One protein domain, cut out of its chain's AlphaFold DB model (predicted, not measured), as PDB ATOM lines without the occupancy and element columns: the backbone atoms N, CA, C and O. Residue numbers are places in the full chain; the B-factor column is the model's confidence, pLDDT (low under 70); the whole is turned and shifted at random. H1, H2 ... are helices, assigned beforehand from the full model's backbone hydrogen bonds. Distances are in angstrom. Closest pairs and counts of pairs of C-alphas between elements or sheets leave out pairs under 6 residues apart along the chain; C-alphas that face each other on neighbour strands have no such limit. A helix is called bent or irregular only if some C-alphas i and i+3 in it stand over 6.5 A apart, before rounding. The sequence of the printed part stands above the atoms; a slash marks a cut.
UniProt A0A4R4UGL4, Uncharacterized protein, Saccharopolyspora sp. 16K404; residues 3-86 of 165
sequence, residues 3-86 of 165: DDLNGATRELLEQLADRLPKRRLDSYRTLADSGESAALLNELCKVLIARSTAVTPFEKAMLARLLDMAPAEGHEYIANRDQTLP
ATOM      1  N   ASP A   3     165.761 250.763 218.115       55.88
ATOM      2  CA  ASP A   3     166.426 250.086 216.994       55.88
ATOM      3  C   ASP A   3     166.410 248.552 217.098       55.88
ATOM      4  O   ASP A   3     166.325 247.867 216.076       55.88
ATOM      5  N   ASP A   4     166.386 248.002 218.317       74.94
ATOM      6  CA  ASP A   4     166.379 246.550 218.536       74.94
ATOM      7  C   ASP A   4     165.061 245.892 218.092       74.94
ATOM      8  O   ASP A   4     165.063 244.770 217.581       74.94
ATOM      9  N   LEU A   5     163.923 246.590 218.231       82.38
ATOM     10  CA  LEU A   5     162.611 246.033 217.888       82.38
ATOM     11  C   LEU A   5     162.428 245.939 216.373       82.38
ATOM     12  O   LEU A   5     161.978 244.906 215.870       82.38
ATOM     13  N   ASN A   6     162.788 246.995 215.640       83.56
ATOM     14  CA  ASN A   6     162.616 247.011 214.192       83.56
ATOM     15  C   ASN A   6     163.562 246.019 213.505       83.56
ATOM     16  O   ASN A   6     163.130 245.243 212.650       83.56
ATOM     17  N   GLY A   7     164.828 245.969 213.939       84.88
ATOM     18  CA  GLY A   7     165.809 245.011 213.430       84.88
ATOM     19  C   GLY A   7     165.375 243.560 213.644       84.88
ATOM     20  O   GLY A   7     165.321 242.783 212.689       84.88
ATOM     21  N   ALA A   8     164.974 243.210 214.867       85.56
ATOM     22  CA  ALA A   8     164.544 241.850 215.187       85.56
ATOM     23  C   ALA A   8     163.207 241.469 214.517       85.56
ATOM     24  O   ALA A   8     163.016 240.320 214.111       85.56
ATOM     25  N   THR A   9     162.290 242.425 214.333       86.88
ATOM     26  CA  THR A   9     161.039 242.192 213.586       86.88
ATOM     27  C   THR A   9     161.316 241.938 212.102       86.88
ATOM     28  O   THR A   9     160.725 241.034 211.507       86.88
ATOM     29  N   ARG A  10     162.244 242.692 211.501       87.94
ATOM     30  CA  ARG A  10     162.677 242.495 210.112       87.94
ATOM     31  C   ARG A  10     163.369 241.149 209.919       87.94
ATOM     32  O   ARG A  10     163.086 240.454 208.945       87.94
ATOM     33  N   GLU A  11     164.236 240.755 210.846       88.19
ATOM     34  CA  GLU A  11     164.887 239.444 210.807       88.19
ATOM     35  C   GLU A  11     163.852 238.309 210.856       88.19
ATOM     36  O   GLU A  11     163.899 237.383 210.043       88.19
ATOM     37  N   LEU A  12     162.863 238.413 211.750       87.62
ATOM     38  CA  LEU A  12     161.764 237.454 211.825       87.62
ATOM     39  C   LEU A  12     160.956 237.394 210.516       87.62
ATOM     40  O   LEU A  12     160.577 236.302 210.083       87.62
ATOM     41  N   LEU A  13     160.688 238.543 209.888       89.31
ATOM     42  CA  LEU A  13     159.986 238.605 208.605       89.31
ATOM     43  C   LEU A  13     160.738 237.820 207.525       89.31
ATOM     44  O   LEU A  13     160.116 237.017 206.835       89.31
ATOM     45  N   GLU A  14     162.053 238.010 207.399       89.06
ATOM     46  CA  GLU A  14     162.861 237.302 206.399       89.06
ATOM     47  C   GLU A  14     162.948 235.796 206.695       89.06
ATOM     48  O   GLU A  14     162.812 234.986 205.780       89.06
ATOM     49  N   GLN A  15     163.043 235.385 207.967       86.94
ATOM     50  CA  GLN A  15     162.983 233.962 208.346       86.94
ATOM     51  C   GLN A  15     161.637 233.304 207.990       86.94
ATOM     52  O   GLN A  15     161.577 232.118 207.653       86.94
ATOM     53  N   LEU A  16     160.539 234.061 208.073       85.50
ATOM     54  CA  LEU A  16     159.198 233.585 207.734       85.50
ATOM     55  C   LEU A  16     158.834 233.803 206.258       85.50
ATOM     56  O   LEU A  16     157.831 233.240 205.807       85.50
ATOM     57  N   ALA A  17     159.625 234.565 205.499       86.81
ATOM     58  CA  ALA A  17     159.287 234.995 204.145       86.81
ATOM     59  C   ALA A  17     159.019 233.813 203.203       86.81
ATOM     60  O   ALA A  17     158.052 233.835 202.443       86.81
ATOM     61  N   ASP A  18     159.790 232.731 203.336       84.75
ATOM     62  CA  ASP A  18     159.621 231.502 202.550       84.75
ATOM     63  C   ASP A  18     158.276 230.796 202.785       84.75
ATOM     64  O   ASP A  18     157.788 230.056 201.926       84.75
ATOM     65  N   ARG A  19     157.663 230.996 203.958       82.31
ATOM     66  CA  ARG A  19     156.415 230.332 204.374       82.31
ATOM     67  C   ARG A  19     155.192 231.242 204.258       82.31
ATOM     68  O   ARG A  19     154.056 230.775 204.383       82.31
ATOM     69  N   LEU A  20     155.409 232.535 204.044       84.25
ATOM     70  CA  LEU A  20     154.370 233.548 203.937       84.25
ATOM     71  C   LEU A  20     153.889 233.717 202.483       84.25
ATOM     72  O   LEU A  20     154.576 233.363 201.523       84.25
ATOM     73  N   PRO A  21     152.665 234.234 202.278       81.56
ATOM     74  CA  PRO A  21     152.152 234.480 200.938       81.56
ATOM     75  C   PRO A  21     152.956 235.584 200.240       81.56
ATOM     76  O   PRO A  21     152.896 236.744 200.646       81.56
ATOM     77  N   LYS A  22     153.620 235.238 199.128       84.75
ATOM     78  CA  LYS A  22     154.464 236.155 198.336       84.75
ATOM     79  C   LYS A  22     153.776 237.474 197.976       84.75
ATOM     80  O   LYS A  22     154.395 238.521 198.047       84.75
ATOM     81  N   ARG A  23     152.468 237.435 197.698       83.94
ATOM     82  CA  ARG A  23     151.654 238.618 197.367       83.94
ATOM     83  C   ARG A  23     151.620 239.691 198.470       83.94
ATOM     84  O   ARG A  23     151.303 240.830 198.168       83.94
ATOM     85  N   ARG A  24     151.876 239.333 199.734       83.19
ATOM     86  CA  ARG A  24     151.880 240.273 200.870       83.19
ATOM     87  C   ARG A  24     153.279 240.582 201.406       83.19
ATOM     88  O   ARG A  24     153.395 241.432 202.279       83.19
ATOM     89  N   LEU A  25     154.319 239.912 200.901       85.94
ATOM     90  CA  LEU A  25     155.689 240.111 201.382       85.94
ATOM     91  C   LEU A  25     156.188 241.527 201.122       85.94
ATOM     92  O   LEU A  25     156.774 242.115 202.023       85.94
ATOM     93  N   ASP A  26     155.909 242.090 199.945       86.25
ATOM     94  CA  ASP A  26     156.282 243.474 199.640       86.25
ATOM     95  C   ASP A  26     155.651 244.456 200.631       86.25
ATOM     96  O   ASP A  26     156.351 245.288 201.195       86.25
ATOM     97  N   SER A  27     154.363 244.289 200.949       86.50
ATOM     98  CA  SER A  27     153.681 245.127 201.945       86.50
ATOM     99  C   SER A  27     154.302 245.007 203.340       86.50
ATOM    100  O   SER A  27     154.421 246.002 204.045       86.50
ATOM    101  N   TYR A  28     154.727 243.807 203.744       87.12
ATOM    102  CA  TYR A  28     155.402 243.606 205.028       87.12
ATOM    103  C   TYR A  28     156.803 244.211 205.061       87.12
ATOM    104  O   TYR A  28     157.201 244.762 206.084       87.12
ATOM    105  N   ARG A  29     157.535 244.154 203.944       87.31
ATOM    106  CA  ARG A  29     158.841 244.809 203.813       87.31
ATOM    107  C   ARG A  29     158.710 246.324 203.879       87.31
ATOM    108  O   ARG A  29     159.466 246.950 204.609       87.31
ATOM    109  N   THR A  30     157.691 246.898 203.238       87.81
ATOM    110  CA  THR A  30     157.393 248.333 203.359       87.81
ATOM    111  C   THR A  30     157.112 248.745 204.805       87.81
ATOM    112  O   THR A  30     157.617 249.775 205.234       87.81
ATOM    113  N   LEU A  31     156.368 247.937 205.574       84.31
ATOM    114  CA  LEU A  31     156.113 248.203 207.000       84.31
ATOM    115  C   LEU A  31     157.373 248.072 207.872       84.31
ATOM    116  O   LEU A  31     157.533 248.801 208.848       84.31
ATOM    117  N   ALA A  32     158.278 247.151 207.529       85.38
ATOM    118  CA  ALA A  32     159.572 247.031 208.203       85.38
ATOM    119  C   ALA A  32     160.473 248.246 207.916       85.38
ATOM    120  O   ALA A  32     161.142 248.759 208.813       85.38
ATOM    121  N   ASP A  33     160.474 248.724 206.671       84.25
ATOM    122  CA  ASP A  33     161.265 249.880 206.252       84.25
ATOM    123  C   ASP A  33     160.675 251.210 206.763       84.25
ATOM    124  O   ASP A  33     161.432 252.144 207.022       84.25
ATOM    125  N   SER A  34     159.356 251.298 206.981       84.31
ATOM    126  CA  SER A  34     158.713 252.466 207.606       84.31
ATOM    127  C   SER A  34     158.896 252.534 209.127       84.31
ATOM    128  O   SER A  34     158.570 253.552 209.736       84.31
ATOM    129  N   GLY A  35     159.420 251.473 209.751       82.00
ATOM    130  CA  GLY A  35     159.596 251.388 211.202       82.00
ATOM    131  C   GLY A  35     158.308 251.072 211.970       82.00
ATOM    132  O   GLY A  35     158.289 251.157 213.198       82.00
ATOM    133  N   GLU A  36     157.237 250.664 211.286       84.88
ATOM    134  CA  GLU A  36     155.965 250.276 211.904       84.88
ATOM    135  C   GLU A  36     155.998 248.827 212.418       84.88
ATOM    136  O   GLU A  36     155.217 247.957 212.018       84.88
ATOM    137  N   SER A  37     156.915 248.550 213.346       85.69
ATOM    138  CA  SER A  37     157.158 247.199 213.866       85.69
ATOM    139  C   SER A  37     155.921 246.585 214.534       85.69
ATOM    140  O   SER A  37     155.662 245.395 214.364       85.69
ATOM    141  N   ALA A  38     155.113 247.378 215.248       85.06
ATOM    142  CA  ALA A  38     153.901 246.896 215.913       85.06
ATOM    143  C   ALA A  38     152.797 246.503 214.909       85.06
ATOM    144  O   ALA A  38     152.219 245.417 215.008       85.06
ATOM    145  N   ALA A  39     152.572 247.315 213.871       86.12
ATOM    146  CA  ALA A  39     151.623 246.992 212.805       86.12
ATOM    147  C   ALA A  39     152.055 245.741 212.024       86.12
ATOM    148  O   ALA A  39     151.238 244.849 211.763       86.12
ATOM    149  N   LEU A  40     153.353 245.631 211.724       88.69
ATOM    150  CA  LEU A  40     153.939 244.461 211.082       88.69
ATOM    151  C   LEU A  40     153.763 243.194 211.931       88.69
ATOM    152  O   LEU A  40     153.291 242.178 211.420       88.69
ATOM    153  N   LEU A  41     154.082 243.246 213.228       88.12
ATOM    154  CA  LEU A  41     153.902 242.117 214.149       88.12
ATOM    155  C   LEU A  41     152.438 241.681 214.245       88.12
ATOM    156  O   LEU A  41     152.149 240.480 214.242       88.12
ATOM    157  N   ASN A  42     151.511 242.636 214.283       89.31
ATOM    158  CA  ASN A  42     150.080 242.362 214.330       89.31
ATOM    159  C   ASN A  42     149.596 241.627 213.064       89.31
ATOM    160  O   ASN A  42     148.924 240.595 213.158       89.31
ATOM    161  N   GLU A  43     149.981 242.097 211.875       88.44
ATOM    162  CA  GLU A  43     149.628 241.439 210.609       88.44
ATOM    163  C   GLU A  43     150.334 240.084 210.425       88.44
ATOM    164  O   GLU A  43     149.727 239.132 209.919       88.44
ATOM    165  N   LEU A  44     151.576 239.945 210.902       87.06
ATOM    166  CA  LEU A  44     152.272 238.657 210.945       87.06
ATOM    167  C   LEU A  44     151.505 237.651 211.808       87.06
ATOM    168  O   LEU A  44     151.201 236.554 211.333       87.06
ATOM    169  N   CYS A  45     151.119 238.025 213.032       87.25
ATOM    170  CA  CYS A  45     150.333 237.166 213.923       87.25
ATOM    171  C   CYS A  45     149.015 236.729 213.271       87.25
ATOM    172  O   CYS A  45     148.690 235.538 213.248       87.25
ATOM    173  N   LYS A  46     148.294 237.677 212.669       88.69
ATOM    174  CA  LYS A  46     147.042 237.434 211.948       88.69
ATOM    175  C   LYS A  46     147.207 236.418 210.822       88.69
ATOM    176  O   LYS A  46     146.425 235.472 210.737       88.69
ATOM    177  N   VAL A  47     148.225 236.561 209.970       86.19
ATOM    178  CA  VAL A  47     148.443 235.635 208.844       86.19
ATOM    179  C   VAL A  47     148.924 234.265 209.303       86.19
ATOM    180  O   VAL A  47     148.461 233.255 208.766       86.19
ATOM    181  N   LEU A  48     149.808 234.211 210.296       84.94
ATOM    182  CA  LEU A  48     150.288 232.956 210.869       84.94
ATOM    183  C   LEU A  48     149.140 232.137 211.481       84.94
ATOM    184  O   LEU A  48     149.078 230.926 211.260       84.94
ATOM    185  N   ILE A  49     148.202 232.791 212.178       84.88
ATOM    186  CA  ILE A  49     146.995 232.151 212.726       84.88
ATOM    187  C   ILE A  49     146.032 231.759 211.602       84.88
ATOM    188  O   ILE A  49     145.649 230.594 211.501       84.88
ATOM    189  N   ALA A  50     145.679 232.699 210.719       85.62
ATOM    190  CA  ALA A  50     144.690 232.476 209.665       85.62
ATOM    191  C   ALA A  50     145.081 231.339 208.710       85.62
ATOM    192  O   ALA A  50     144.225 230.595 208.241       85.62
ATOM    193  N   ARG A  51     146.379 231.182 208.424       82.50
ATOM    194  CA  ARG A  51     146.892 230.127 207.536       82.50
ATOM    195  C   ARG A  51     147.367 228.889 208.283       82.50
ATOM    196  O   ARG A  51     147.747 227.914 207.637       82.50
ATOM    197  N   SER A  52     147.356 228.919 209.618       81.06
ATOM    198  CA  SER A  52     147.920 227.858 210.453       81.06
ATOM    199  C   SER A  52     149.329 227.467 209.985       81.06
ATOM    200  O   SER A  52     149.635 226.285 209.790       81.06
ATOM    201  N   THR A  53     150.169 228.474 209.735       80.75
ATOM    202  CA  THR A  53     151.544 228.276 209.268       80.75
ATOM    203  C   THR A  53     152.341 227.578 210.364       80.75
ATOM    204  O   THR A  53     152.222 227.923 211.538       80.75
ATOM    205  N   ALA A  54     153.141 226.575 209.999       80.44
ATOM    206  CA  ALA A  54     153.992 225.887 210.961       80.44
ATOM    207  C   ALA A  54     155.144 226.807 211.397       80.44
ATOM    208  O   ALA A  54     155.985 227.185 210.573       80.44
ATOM    209  N   VAL A  55     155.174 227.136 212.687       81.50
ATOM    210  CA  VAL A  55     156.201 227.981 213.315       81.50
ATOM    211  C   VAL A  55     157.098 227.110 214.196       81.50
ATOM    212  O   VAL A  55     156.611 226.239 214.924       81.50
ATOM    213  N   THR A  56     158.413 227.298 214.119       83.69
ATOM    214  CA  THR A  56     159.375 226.572 214.960       83.69
ATOM    215  C   THR A  56     159.322 227.080 216.410       83.69
ATOM    216  O   THR A  56     158.891 228.207 216.664       83.69
ATOM    217  N   PRO A  57     159.751 226.281 217.408       80.12
ATOM    218  CA  PRO A  57     159.784 226.747 218.797       80.12
ATOM    219  C   PRO A  57     160.691 227.972 218.995       80.12
ATOM    220  O   PRO A  57     160.396 228.805 219.847       80.12
ATOM    221  N   PHE A  58     161.751 228.103 218.189       79.88
ATOM    222  CA  PHE A  58     162.643 229.262 218.200       79.88
ATOM    223  C   PHE A  58     161.939 230.529 217.691       79.88
ATOM    224  O   PHE A  58     161.884 231.527 218.404       79.88
ATOM    225  N   GLU A  59     161.306 230.456 216.515       84.38
ATOM    226  CA  GLU A  59     160.521 231.558 215.931       84.38
ATOM    227  C   GLU A  59     159.406 232.020 216.888       84.38
ATOM    228  O   GLU A  59     159.156 233.214 217.039       84.38
ATOM    229  N   LYS A  60     158.764 231.086 217.604       83.31
ATOM    230  CA  LYS A  60     157.739 231.403 218.608       83.31
ATOM    231  C   LYS A  60     158.304 232.133 219.831       83.31
ATOM    232  O   LYS A  60     157.654 233.045 220.333       83.31
ATOM    233  N   ALA A  61     159.471 231.730 220.330       85.00
ATOM    234  CA  ALA A  61     160.120 232.420 221.445       85.00
ATOM    235  C   ALA A  61     160.520 233.851 221.052       85.00
ATOM    236  O   ALA A  61     160.358 234.775 221.846       85.00
ATOM    237  N   MET A  62     160.971 234.037 219.809       84.56
ATOM    238  CA  MET A  62     161.276 235.352 219.253       84.56
ATOM    239  C   MET A  62     160.016 236.213 219.113       84.56
ATOM    240  O   MET A  62     159.998 237.330 219.615       84.56
ATOM    241  N   LEU A  63     158.927 235.671 218.555       86.12
ATOM    242  CA  LEU A  63     157.618 236.336 218.520       86.12
ATOM    243  C   LEU A  63     157.142 236.752 219.916       86.12
ATOM    244  O   LEU A  63     156.714 237.883 220.088       86.12
ATOM    245  N   ALA A  64     157.240 235.874 220.916       86.56
ATOM    246  CA  ALA A  64     156.828 236.198 222.281       86.56
ATOM    247  C   ALA A  64     157.617 237.386 222.855       86.56
ATOM    248  O   ALA A  64     157.016 238.303 223.402       86.56
ATOM    249  N   ARG A  65     158.942 237.404 222.657       86.31
ATOM    250  CA  ARG A  65     159.802 238.522 223.074       86.31
ATOM    251  C   ARG A  65     159.479 239.820 222.335       86.31
ATOM    252  O   ARG A  65     159.477 240.878 222.946       86.31
ATOM    253  N   LEU A  66     159.204 239.745 221.034       86.88
ATOM    254  CA  LEU A  66     158.839 240.916 220.232       86.88
ATOM    255  C   LEU A  66     157.484 241.489 220.651       86.88
ATOM    256  O   LEU A  66     157.335 242.703 220.720       86.88
ATOM    257  N   LEU A  67     156.523 240.628 220.991       84.94
ATOM    258  CA  LEU A  67     155.222 241.041 221.518       84.94
ATOM    259  C   LEU A  67     155.330 241.702 222.899       84.94
ATOM    260  O   LEU A  67     154.521 242.571 223.193       84.94
ATOM    261  N   ASP A  68     156.325 241.337 223.714       84.88
ATOM    262  CA  ASP A  68     156.582 241.986 225.011       84.88
ATOM    263  C   ASP A  68     157.190 243.383 224.880       84.88
ATOM    264  O   ASP A  68     157.016 244.223 225.759       84.88
ATOM    265  N   MET A  69     157.917 243.629 223.791       83.50
ATOM    266  CA  MET A  69     158.558 244.916 223.526       83.50
ATOM    267  C   MET A  69     157.677 245.865 222.704       83.50
ATOM    268  O   MET A  69     157.901 247.074 222.722       83.50
ATOM    269  N   ALA A  70     156.707 245.338 221.953       83.12
ATOM    270  CA  ALA A  70     155.863 246.134 221.075       83.12
ATOM    271  C   ALA A  70     154.736 246.851 221.847       83.12
ATOM    272  O   ALA A  70     154.114 246.253 222.727       83.12
ATOM    273  N   PRO A  71     154.408 248.106 221.490       81.94
ATOM    274  CA  PRO A  71     153.241 248.779 222.046       81.94
ATOM    275  C   PRO A  71     151.955 248.047 221.632       81.94
ATOM    276  O   PRO A  71     151.741 247.747 220.457       81.94
ATOM    277  N   ALA A  72     151.090 247.759 222.607       78.31
ATOM    278  CA  ALA A  72     149.827 247.048 222.387       78.31
ATOM    279  C   ALA A  72     148.688 247.949 221.867       78.31
ATOM    280  O   ALA A  72     147.622 247.452 221.499       78.31
ATOM    281  N   GLU A  73     148.886 249.269 221.851       80.00
ATOM    282  CA  GLU A  73     147.863 250.241 221.460       80.00
ATOM    283  C   GLU A  73     147.408 250.023 220.010       80.00
ATOM    284  O   GLU A  73     148.213 249.996 219.084       80.00
ATOM    285  N   GLY A  74     146.100 249.830 219.808       76.56
ATOM    286  CA  GLY A  74     145.512 249.631 218.476       76.56
ATOM    287  C   GLY A  74     145.782 248.264 217.830       76.56
ATOM    288  O   GLY A  74     145.347 248.033 216.700       76.56
ATOM    289  N   HIS A  75     146.446 247.335 218.525       82.12
ATOM    290  CA  HIS A  75     146.846 246.041 217.971       82.12
ATOM    291  C   HIS A  75     146.260 244.864 218.761       82.12
ATOM    292  O   HIS A  75     146.813 244.413 219.763       82.12
ATOM    293  N   GLU A  76     145.144 244.321 218.267       84.19
ATOM    294  CA  GLU A  76     144.373 243.252 218.923       84.19
ATOM    295  C   GLU A  76     145.210 242.002 219.236       84.19
ATOM    296  O   GLU A  76     145.091 241.434 220.324       84.19
ATOM    297  N   TYR A  77     146.077 241.570 218.316       80.31
ATOM    298  CA  TYR A  77     146.867 240.347 218.503       80.31
ATOM    299  C   TYR A  77     148.033 240.531 219.477       80.31
ATOM    300  O   TYR A  77     148.455 239.549 220.094       80.31
ATOM    301  N   ILE A  78     148.520 241.768 219.624       83.94
ATOM    302  CA  ILE A  78     149.564 242.141 220.584       83.94
ATOM    303  C   ILE A  78     148.947 242.271 221.977       83.94
ATOM    304  O   ILE A  78     149.424 241.640 222.916       83.94
ATOM    305  N   ALA A  79     147.819 242.978 222.087       84.19
ATOM    306  CA  ALA A  79     147.066 243.112 223.332       84.19
ATOM    307  C   ALA A  79     146.600 241.755 223.891       84.19
ATOM    308  O   ALA A  79     146.612 241.540 225.099       84.19
ATOM    309  N   ASN A  80     146.240 240.807 223.019       85.50
ATOM    310  CA  ASN A  80     145.803 239.463 223.404       85.50
ATOM    311  C   ASN A  80     146.916 238.407 223.273       85.50
ATOM    312  O   ASN A  80     146.649 237.273 222.867       85.50
ATOM    313  N   ARG A  81     148.166 238.747 223.624       81.69
ATOM    314  CA  ARG A  81     149.350 237.869 223.497       81.69
ATOM    315  C   ARG A  81     149.112 236.439 223.997       81.69
ATOM    316  O   ARG A  81     149.417 235.478 223.285       81.69
ATOM    317  N   ASP A  82     148.536 236.289 225.190       78.25
ATOM    318  CA  ASP A  82     148.295 234.981 225.817       78.25
ATOM    319  C   ASP A  82     147.248 234.139 225.075       78.25
ATOM    320  O   ASP A  82     147.248 232.915 225.188       78.25
ATOM    321  N   GLN A  83     146.399 234.766 224.257       83.06
ATOM    322  CA  GLN A  83     145.448 234.083 223.374       83.06
ATOM    323  C   GLN A  83     146.022 233.853 221.968       83.06
ATOM    324  O   GLN A  83     145.668 232.874 221.308       83.06
ATOM    325  N   THR A  84     146.923 234.724 221.509       82.88
ATOM    326  CA  THR A  84     147.587 234.655 220.200       82.88
ATOM    327  C   THR A  84     148.643 233.542 220.165       82.88
ATOM    328  O   THR A  84     148.629 232.699 219.267       82.88
ATOM    329  N   LEU A  85     149.531 233.467 221.166       81.75
ATOM    330  CA  LEU A  85     150.647 232.506 221.206       81.75
ATOM    331  C   LEU A  85     150.231 231.016 221.179       81.75
ATOM    332  O   LEU A  85     150.946 230.210 220.563       81.75
ATOM    333  N   PRO A  86     149.133 230.589 221.833       83.31
ATOM    334  CA  PRO A  86     148.654 229.209 221.760       83.31
ATOM    335  C   PRO A  86     148.049 228.838 220.403       83.31
ATOM    336  O   PRO A  86     148.051 227.660 220.057       83.31
TER     337      PRO A  86
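Overview. This is residues 3 to 86 of the 165 residues of an uncharacterized protein of Saccharopolyspora sp. 16K404 (UniProt A0A4R4UGL4). Four helices, H1 to H4, make an up-and-down bundle, each running against the one before it, and two short helices cover the side away from H2, H5 packing on H3 and H6 on H4. The bundle is somewhat splayed: H1 and H3 meet through residues 5 to 9 and 37 to 41 alone, and H2 stays apart from H4. The printed part has 84 residues with six named helices, H1 to H6 in chain order, and no named strand; the class is all helix. It is compact, with a radius of gyration of the C-alphas of 11.5 A, and rounded, spanning 28 by 27 by 22 A.

Arrangement. H1, residues 3 to 17, and H2, residues 22 to 33, form a helical hairpin: they touch, closest at the C-alphas of Arg 10 and Ala 32, 5.8 A apart, at a shallow tilt of 10 degrees, opposite ways. H2 and H3, residues 37 to 50, form a second hairpin at a shallow tilt of 22 degrees; they touch through residues 28 to 32 and 37 to 40 alone, closest at the C-alphas of Leu 31 and Leu 40, 5.9 A apart. H1 and H3 are the hubs, touching three helices each. They touch each other, closest at the C-alphas of Asn 6 and Ser 37, 5.5 A apart, and run the same way at a shallow tilt of 28 degrees. H4, residues 57 to 69, touches H1, closest at the C-alphas of Leu 5 and Leu 66, 6.8 A apart, at a tilt of 33 degrees, only just shallow, opposite ways. H3 and H4 are close but not clearly touching. H5, residues 76 to 79, touches H3, closest at the C-alphas of Asn 42 and Tyr 77, 5.6 A apart. H6, residues 81 to 86, touches H4, closest at the C-alphas of Leu 67 and Arg 81, 7.0 A apart, at a shallow tilt of 8 degrees, opposite ways. Every O i to N i+4 pair is within hydrogen-bond range in H1, H3 and H4, against 6 of 8 in H2 and 1 of 2 in H6; H5 is too short for such a pair.

Along the chain. H1 begins at C-alpha 3, (166.426, 250.086, 216.994), and is 21.1 A long. H2 is 17.2 A long and irregular, with C-alphas 23 and 26 7.1 A apart. H3 is 19.7 A and H4 18.8 A long. H5 measures 5.2 A, and H6 8.9 A, ending at C-alpha 86, (148.654, 229.209, 221.760).

Size, cuts and confidence. The C-alphas farthest apart, those of Asp 3 and Ser 52, are 29.7 A apart. The printed part has no cut and no long link. The mean pLDDT of the printed part is 84.0, and residue 3 alone is under 70.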